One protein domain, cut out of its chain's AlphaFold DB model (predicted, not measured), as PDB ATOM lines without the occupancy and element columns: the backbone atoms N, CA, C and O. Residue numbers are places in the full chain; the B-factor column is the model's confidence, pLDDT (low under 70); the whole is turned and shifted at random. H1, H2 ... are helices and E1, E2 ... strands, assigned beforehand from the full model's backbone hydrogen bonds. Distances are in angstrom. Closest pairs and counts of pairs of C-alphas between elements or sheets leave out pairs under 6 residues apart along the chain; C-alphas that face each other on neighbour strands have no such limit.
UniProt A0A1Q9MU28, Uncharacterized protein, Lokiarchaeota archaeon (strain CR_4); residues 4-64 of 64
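What this domain is: This is residues 4 to 64 of the 64 residues of an uncharacterized protein of Lokiarchaeota archaeon (strain CR_4) (UniProt A0A1Q9MU28). A small head, the two-strand hairpin E1 and E2 with H1 packed over it, mostly on E1, is followed by a helical arm, H2, that leads away from it; at the far end H3 turns off in a corner. The printed part has 61 residues, with three named helices and two named strands in the order H1, E1, E2, H2, H3. The sheet E1 - E2 is antiparallel and the class is mixed, helices and strands. The whole is loose, with a radius of gyration of the C-alphas of 13.5 A, and elongated, spanning 39 by 20 by 17 A.

Where its parts are: H1, residues 13 to 20, begins at C-alpha 13 (-4.032, 26.326, 101.999) and is 10.1 A long. E1 is residues 28 to 31, 9.6 A, and E2 residues 36 to 39, 10.1 A. H2, residues 45 to 54, is the longest helix at 14.0 A. H3, residues 56 to 62, is 10.1 A long and ends at C-alpha 62 (5.390, 22.729, 72.525).

How they stand to each other: Residues 11 to 12 pair with residues 30 to 31 of E1, antiparallel. The closest C-alphas of H1 and E1, those of Thr 16 and Tyr 30, are 4.9 A apart. E1 and E2 form an antiparallel hairpin, with N 29 and O 38 within hydrogen-bond range at 2.9 A. H2 and H3 touch only at the corner by their link, closest at the C-alphas of Leu 52 and Gln 59, 6.0 A. They run opposite ways at a steep tilt of 66 degrees. H1 is apart from H2 and H3. In H1, H2 and H3 every O i to N i+4 pair is within hydrogen-bond range.

The domain as a whole: The two C-alphas farthest apart, those of Gly 22 and Glu 56, are 39.3 A apart. The printed part has no cut, and no link is long. The model's pLDDT is under 70 at residues 17 to 25 and 63 to 64.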
ATOM      1  N   CYS A   4       3.176  28.500  91.178       88.81
ATOM      2  CA  CYS A   4       2.014  28.076  91.949       88.81
ATOM      3  C   CYS A   4       2.473  27.228  93.140       88.81
ATOM      4  O   CYS A   4       2.400  26.003  93.100       88.81
ATOM      5  N   ASP A   5       2.965  27.870  94.191       89.25
ATOM      6  CA  ASP A   5       3.413  27.222  95.426       89.25
ATOM      7  C   ASP A   5       2.744  27.843  96.667       89.25
ATOM      8  O   ASP A   5       1.910  28.743  96.553       89.25
ATOM      9  N   PHE A   6       3.088  27.347  97.859       86.44
ATOM     10  CA  PHE A   6       2.535  27.836  99.129       86.44
ATOM     11  C   PHE A   6       2.987  29.253  99.511       86.44
ATOM     12  O   PHE A   6       2.387  29.846 100.404       86.44
ATOM     13  N   PHE A   7       4.011  29.800  98.853       88.56
ATOM     14  CA  PHE A   7       4.491  31.168  99.064       88.56
ATOM     15  C   PHE A   7       3.795  32.176  98.140       88.56
ATOM     16  O   PHE A   7       3.946  33.386  98.312       88.56
ATOM     17  N   CYS A   8       3.009  31.704  97.170       89.88
ATOM     18  CA  CYS A   8       2.201  32.564  96.319       89.88
ATOM     19  C   CYS A   8       1.145  33.321  97.143       89.88
ATOM     20  O   CYS A   8       0.343  32.720  97.848       89.88
ATOM     21  N   GLU A   9       1.067  34.644  96.982       92.12
ATOM     22  CA  GLU A   9       0.084  35.518  97.656       92.12
ATOM     23  C   GLU A   9      -1.386  35.089  97.420       92.12
ATOM     24  O   GLU A   9      -2.277  35.322  98.240       92.12
ATOM     25  N   TRP A  10      -1.640  34.423  96.289       92.69
ATOM     26  CA  TRP A  10      -2.963  33.948  95.884       92.69
ATOM     27  C   TRP A  10      -3.248  32.511  96.319       92.69
ATOM     28  O   TRP A  10      -4.350  32.021  96.058       92.69
ATOM     29  N   ALA A  11      -2.284  31.837  96.947       90.50
ATOM     30  CA  ALA A  11      -2.467  30.509  97.498       90.50
ATOM     31  C   ALA A  11      -3.471  30.524  98.654       90.50
ATOM     32  O   ALA A  11      -3.504  31.435  99.486       90.50
ATOM     33  N   ASP A  12      -4.298  29.490  98.703       89.12
ATOM     34  CA  ASP A  12      -5.176  29.205  99.826       89.12
ATOM     35  C   ASP A  12      -4.977  27.767 100.266       89.12
ATOM     36  O   ASP A  12      -5.397  26.811  99.607       89.12
ATOM     37  N   THR A  13      -4.296  27.622 101.395       79.62
ATOM     38  CA  THR A  13      -4.032  26.326 101.999       79.62
ATOM     39  C   THR A  13      -5.319  25.690 102.509       79.62
ATOM     40  O   THR A  13      -5.512  24.514 102.227       79.62
ATOM     41  N   GLN A  14      -6.237  26.449 103.123       78.06
ATOM     42  CA  GLN A  14      -7.524  25.945 103.631       78.06
ATOM     43  C   GLN A  14      -8.425  25.453 102.495       78.06
ATOM     44  O   GLN A  14      -8.926  24.328 102.527       78.06
ATOM     45  N   GLY A  15      -8.558  26.253 101.436       71.62
ATOM     46  CA  GLY A  15      -9.259  25.854 100.215       71.62
ATOM     47  C   GLY A  15      -8.642  24.605  99.577       71.62
ATOM     48  O   GLY A  15      -9.362  23.754  99.058       71.62
ATOM     49  N   THR A  16      -7.318  24.442  99.676       74.19
ATOM     50  CA  THR A  16      -6.621  23.228  99.224       74.19
ATOM     51  C   THR A  16      -6.964  22.014 100.089       74.19
ATOM     52  O   THR A  16      -7.225  20.946  99.535       74.19
ATOM     53  N   GLU A  17      -6.998  22.150 101.421       69.25
ATOM     54  CA  GLU A  17      -7.362  21.054 102.333       69.25
ATOM     55  C   GLU A  17      -8.760  20.509 102.012       69.25
ATOM     56  O   GLU A  17      -8.934  19.294 101.888       69.25
ATOM     57  N   CYS A  18      -9.723  21.416 101.832       69.50
ATOM     58  CA  CYS A  18     -11.123  21.084 101.587       69.50
ATOM     59  C   CYS A  18     -11.374  20.562 100.166       69.50
ATOM     60  O   CYS A  18     -12.161  19.635  99.988       69.50
ATOM     61  N   ALA A  19     -10.723  21.136  99.148       68.31
ATOM     62  CA  ALA A  19     -11.008  20.808  97.748       68.31
ATOM     63  C   ALA A  19     -10.176  19.640  97.199       68.31
ATOM     64  O   ALA A  19     -10.636  18.925  96.309       68.31
ATOM     65  N   ALA A  20      -8.948  19.445  97.685       66.56
ATOM     66  CA  ALA A  20      -8.054  18.406  97.175       66.56
ATOM     67  C   ALA A  20      -8.065  17.134  98.046       66.56
ATOM     68  O   ALA A  20      -7.607  16.081  97.602       66.56
ATOM     69  N   GLY A  21      -8.608  17.199  99.266       64.25
ATOM     70  CA  GLY A  21      -8.409  16.167 100.280       64.25
ATOM     71  C   GLY A  21      -6.967  16.192 100.801       64.25
ATOM     72  O   GLY A  21      -6.024  16.481 100.063       64.25
ATOM     73  N   GLY A  22      -6.774  15.908 102.091       65.06
ATOM     74  CA  GLY A  22      -5.482  16.056 102.779       65.06
ATOM     75  C   GLY A  22      -4.270  15.481 102.028       65.06
ATOM     76  O   GLY A  22      -3.243  16.148 101.945       65.06
ATOM     77  N   CYS A  23      -4.417  14.310 101.395       65.25
ATOM     78  CA  CYS A  23      -3.343  13.643 100.648       65.25
ATOM     79  C   CYS A  23      -2.930  14.325  99.331       65.25
ATOM     80  O   CYS A  23      -1.842  14.054  98.840       65.25
ATOM     81  N   ARG A  24      -3.751  15.189  98.716       64.94
ATOM     82  CA  ARG A  24      -3.417  15.796  97.405       64.94
ATOM     83  C   ARG A  24      -2.808  17.198  97.508       64.94
ATOM     84  O   ARG A  24      -2.607  17.858  96.490       64.94
ATOM     85  N   ARG A  25      -2.456  17.651  98.715       67.00
ATOM     86  CA  ARG A  25      -1.764  18.940  98.931       67.00
ATOM     87  C   ARG A  25      -0.376  18.992  98.313       67.00
ATOM     88  O   ARG A  25       0.144  20.069  98.044       67.00
ATOM     89  N   GLU A  26       0.231  17.834  98.089       74.50
ATOM     90  CA  GLU A  26       1.552  17.749  97.473       74.50
ATOM     91  C   GLU A  26       1.508  18.053  95.970       74.50
ATOM     92  O   GLU A  26       2.499  18.551  95.430       74.50
ATOM     93  N   ILE A  27       0.351  17.833  95.327       83.31
ATOM     94  CA  ILE A  27       0.172  17.910  93.870       83.31
ATOM     95  C   ILE A  27      -0.624  19.131  93.398       83.31
ATOM     96  O   ILE A  27      -0.460  19.558  92.255       83.31
ATOM     97  N   ALA A  28      -1.483  19.710  94.240       87.50
ATOM     98  CA  ALA A  28      -2.348  20.820  93.852       87.50
ATOM     99  C   ALA A  28      -2.503  21.859  94.964       87.50
ATOM    100  O   ALA A  28      -2.421  21.538  96.146       87.50
ATOM    101  N   ILE A  29      -2.763  23.101  94.561       89.06
ATOM    102  CA  ILE A  29      -3.032  24.233  95.446       89.06
ATOM    103  C   ILE A  29      -4.226  25.038  94.929       89.06
ATOM    104  O   ILE A  29      -4.399  25.213  93.722       89.06
ATOM    105  N   TYR A  30      -5.087  25.511  95.827       89.69
ATOM    106  CA  TYR A  30      -6.207  26.375  95.477       89.69
ATOM    107  C   TYR A  30      -5.717  27.810  95.275       89.69
ATOM    108  O   TYR A  30      -5.064  28.389  96.143       89.69
ATOM    109  N   CYS A  31      -6.031  28.389  94.118       91.38
ATOM    110  CA  CYS A  31      -5.697  29.767  93.786       91.38
ATOM    111  C   CYS A  31      -6.930  30.664  93.941       91.38
ATOM    112  O   CYS A  31      -7.873  30.555  93.155       91.38
ATOM    113  N   LYS A  32      -6.903  31.611  94.887       92.38
ATOM    114  CA  LYS A  32      -8.009  32.557  95.147       92.38
ATOM    115  C   LYS A  32      -8.256  33.522  93.992       92.38
ATOM    116  O   LYS A  32      -9.404  33.853  93.716       92.38
ATOM    117  N   LYS A  33      -7.197  33.929  93.282       93.06
ATOM    118  CA  LYS A  33      -7.293  34.838  92.125       93.06
ATOM    119  C   LYS A  33      -8.129  34.236  90.995       93.06
ATOM    120  O   LYS A  33      -8.971  34.916  90.423       93.06
ATOM    121  N   PHE A  34      -7.910  32.956  90.694       91.06
ATOM    122  CA  PHE A  34      -8.604  32.244  89.615       91.06
ATOM    123  C   PHE A  34      -9.730  31.324  90.107       91.06
ATOM    124  O   PHE A  34     -10.361  30.660  89.287       91.06
ATOM    125  N   LYS A  35      -9.965  31.276  91.424       91.12
ATOM    126  CA  LYS A  35     -10.977  30.454  92.107       91.12
ATOM    127  C   LYS A  35     -10.973  28.980  91.676       91.12
ATOM    128  O   LYS A  35     -12.028  28.381  91.483       91.12
ATOM    129  N   LYS A  36      -9.787  28.388  91.502       89.00
ATOM    130  CA  LYS A  36      -9.633  26.994  91.052       89.00
ATOM    131  C   LYS A  36      -8.387  26.321  91.619       89.00
ATOM    132  O   LYS A  36      -7.428  26.998  91.987       89.00
ATOM    133  N   LEU A  37      -8.388  24.987  91.613       88.38
ATOM    134  CA  LEU A  37      -7.191  24.186  91.867       88.38
ATOM    135  C   LEU A  37      -6.216  24.305  90.688       88.38
ATOM    136  O   LEU A  37      -6.607  24.228  89.521       88.38
ATOM    137  N   VAL A  38      -4.943  24.496  91.008       89.75
ATOM    138  CA  VAL A  38      -3.828  24.508  90.058       89.75
ATOM    139  C   VAL A  38      -2.769  23.507  90.501       89.75
ATOM    140  O   VAL A  38      -2.676  23.182  91.683       89.75
ATOM    141  N   VAL A  39      -1.978  23.009  89.552       89.69
ATOM    142  CA  VAL A  39      -0.876  22.087  89.849       89.69
ATOM    143  C   VAL A  39       0.176  22.827  90.674       89.69
ATOM    144  O   VAL A  39       0.623  23.913  90.297       89.69
ATOM    145  N   LYS A  40       0.549  22.243  91.811       88.00
ATOM    146  CA  LYS A  40       1.576  22.796  92.692       88.00
ATOM    147  C   LYS A  40       2.939  22.743  91.995       88.00
ATOM    148  O   LYS A  40       3.230  21.799  91.269       88.00
ATOM    149  N   ASN A  41       3.770  23.755  92.223       89.25
ATOM    150  CA  ASN A  41       5.076  23.960  91.588       89.25
ATOM    151  C   ASN A  41       5.022  24.148  90.057       89.25
ATOM    152  O   ASN A  41       6.048  24.051  89.392       89.25
ATOM    153  N   ALA A  42       3.851  24.434  89.479       90.25
ATOM    154  CA  ALA A  42       3.744  24.812  88.072       90.25
ATOM    155  C   ALA A  42       3.927  26.325  87.878       90.25
ATOM    156  O   ALA A  42       3.672  27.122  88.786       90.25
ATOM    157  N   LEU A  43       4.310  26.731  86.665       90.38
ATOM    158  CA  LEU A  43       4.287  28.132  86.241       90.38
ATOM    159  C   LEU A  43       2.904  28.750  86.475       90.38
ATOM    160  O   LEU A  43       1.871  28.125  86.209       90.38
ATOM    161  N   CYS A  44       2.882  29.999  86.943       89.25
ATOM    162  CA  CYS A  44       1.650  30.766  87.073       89.25
ATOM    163  C   CYS A  44       0.902  30.808  85.736       89.25
ATOM    164  O   CYS A  44       1.512  30.946  84.680       89.25
ATOM    165  N   ILE A  45      -0.431  30.733  85.774       87.00
ATOM    166  CA  ILE A  45      -1.288  30.720  84.575       87.00
ATOM    167  C   ILE A  45      -0.995  31.906  83.650       87.00
ATOM    168  O   ILE A  45      -0.998  31.745  82.433       87.00
ATOM    169  N   GLU A  46      -0.752  33.089  84.212       88.38
ATOM    170  CA  GLU A  46      -0.443  34.293  83.434       88.38
ATOM    171  C   GLU A  46       0.911  34.182  82.739       88.38
ATOM    172  O   GLU A  46       1.007  34.473  81.551       88.38
ATOM    173  N   ASP A  47       1.935  33.711  83.450       86.88
ATOM    174  CA  ASP A  47       3.271  33.539  82.882       86.88
ATOM    175  C   ASP A  47       3.286  32.396  81.857       86.88
ATOM    176  O   ASP A  47       3.835  32.557  80.772       86.88
ATOM    177  N   LYS A  48       2.571  31.296  82.124       85.62
ATOM    178  CA  LYS A  48       2.367  30.203  81.164       85.62
ATOM    179  C   LYS A  48       1.693  30.698  79.881       85.62
ATOM    180  O   LYS A  48       2.096  30.303  78.793       85.62
ATOM    181  N   ARG A  49       0.676  31.564  79.989       85.12
ATOM    182  CA  ARG A  49       0.015  32.176  78.823       85.12
ATOM    183  C   ARG A  49       0.960  33.087  78.052       85.12
ATOM    184  O   ARG A  49       1.004  32.977  76.837       85.12
ATOM    185  N   LYS A  50       1.722  33.938  78.745       84.12
ATOM    186  CA  LYS A  50       2.714  34.811  78.106       84.12
ATOM    187  C   LYS A  50       3.746  34.002  77.333       84.12
ATOM    188  O   LYS A  50       3.951  34.304  76.167       84.12
ATOM    189  N   MET A  51       4.304  32.944  77.925       80.88
ATOM    190  CA  MET A  51       5.232  32.044  77.228       80.88
ATOM    191  C   MET A  51       4.578  31.411  75.996       80.88
ATOM    192  O   MET A  51       5.122  31.491  74.905       80.88
ATOM    193  N   LEU A  52       3.354  30.890  76.127       78.06
ATOM    194  CA  LEU A  52       2.617  30.336  74.987       78.06
ATOM    195  C   LEU A  52       2.386  31.341  73.850       78.06
ATOM    196  O   LEU A  52       2.279  30.921  72.706       78.06
ATOM    197  N   THR A  53       2.265  32.638  74.133       79.19
ATOM    198  CA  THR A  53       1.939  33.654  73.113       79.19
ATOM    199  C   THR A  53       3.126  34.485  72.633       79.19
ATOM    200  O   THR A  53       3.042  35.055  71.553       79.19
ATOM    201  N   GLN A  54       4.186  34.611  73.434       80.31
ATOM    202  CA  GLN A  54       5.281  35.568  73.216       80.31
ATOM    203  C   GLN A  54       6.657  34.908  73.078       80.31
ATOM    204  O   GLN A  54       7.599  35.590  72.691       80.31
ATOM    205  N   ASP A  55       6.795  33.627  73.423       77.56
ATOM    206  CA  ASP A  55       8.060  32.901  73.331       77.56
ATOM    207  C   ASP A  55       8.036  32.002  72.086       77.56
ATOM    208  O   ASP A  55       7.400  30.943  72.067       77.56
ATOM    209  N   GLU A  56       8.681  32.473  71.015       79.50
ATOM    210  CA  GLU A  56       8.735  31.783  69.719       79.50
ATOM    211  C   GLU A  56       9.415  30.407  69.822       79.50
ATOM    212  O   GLU A  56       9.037  29.466  69.119       79.50
ATOM    213  N   GLU A  57      10.389  30.255  70.725       78.38
ATOM    214  CA  GLU A  57      11.088  28.987  70.954       78.38
ATOM    215  C   GLU A  57      10.178  27.990  71.680       78.38
ATOM    216  O   GLU A  57      10.051  26.835  71.264       78.38
ATOM    217  N   TYR A  58       9.461  28.446  72.709       74.31
ATOM    218  CA  TYR A  58       8.473  27.630  73.410       74.31
ATOM    219  C   TYR A  58       7.335  27.188  72.478       74.31
ATOM    220  O   TYR A  58       6.940  26.020  72.495       74.31
ATOM    221  N   GLN A  59       6.820  28.089  71.635       74.44
ATOM    222  CA  GLN A  59       5.812  27.752  70.622       74.44
ATOM    223  C   GLN A  59       6.324  26.691  69.647       74.44
ATOM    224  O   GLN A  59       5.609  25.734  69.350       74.44
ATOM    225  N   ARG A  60       7.574  26.819  69.193       78.69
ATOM    226  CA  ARG A  60       8.200  25.840  68.300       78.69
ATOM    227  C   ARG A  60       8.327  24.457  68.941       78.69
ATOM    228  O   ARG A  60       8.159  23.458  68.245       78.69
ATOM    229  N   LEU A  61       8.648  24.388  70.232       77.56
ATOM    230  CA  LEU A  61       8.884  23.126  70.939       77.56
ATOM    231  C   LEU A  61       7.599  22.452  71.448       77.56
ATOM    232  O   LEU A  61       7.559  21.227  71.537       77.56
ATOM    233  N   PHE A  62       6.560  23.226  71.784       72.94
ATOM    234  CA  PHE A  62       5.390  22.729  72.525       72.94
ATOM    235  C   PHE A  62       4.021  23.164  71.964       72.94
ATOM    236  O   PHE A  62       3.005  22.884  72.593       72.94
ATOM    237  N   GLY A  63       3.959  23.875  70.834       66.50
ATOM    238  CA  GLY A  63       2.730  24.462  70.276       66.50
ATOM    239  C   GLY A  63       1.846  23.545  69.416       66.50
ATOM    240  O   GLY A  63       1.083  24.074  68.611       66.50
ATOM    241  N   GLN A  64       1.965  22.216  69.539       55.56
ATOM    242  CA  GLN A  64       1.117  21.241  68.828       55.56
ATOM    243  C   GLN A  64      -0.140  20.872  69.620       55.56
ATOM    244  O   GLN A  64      -0.026  20.668  70.851       55.56
TER     245      GLN A  64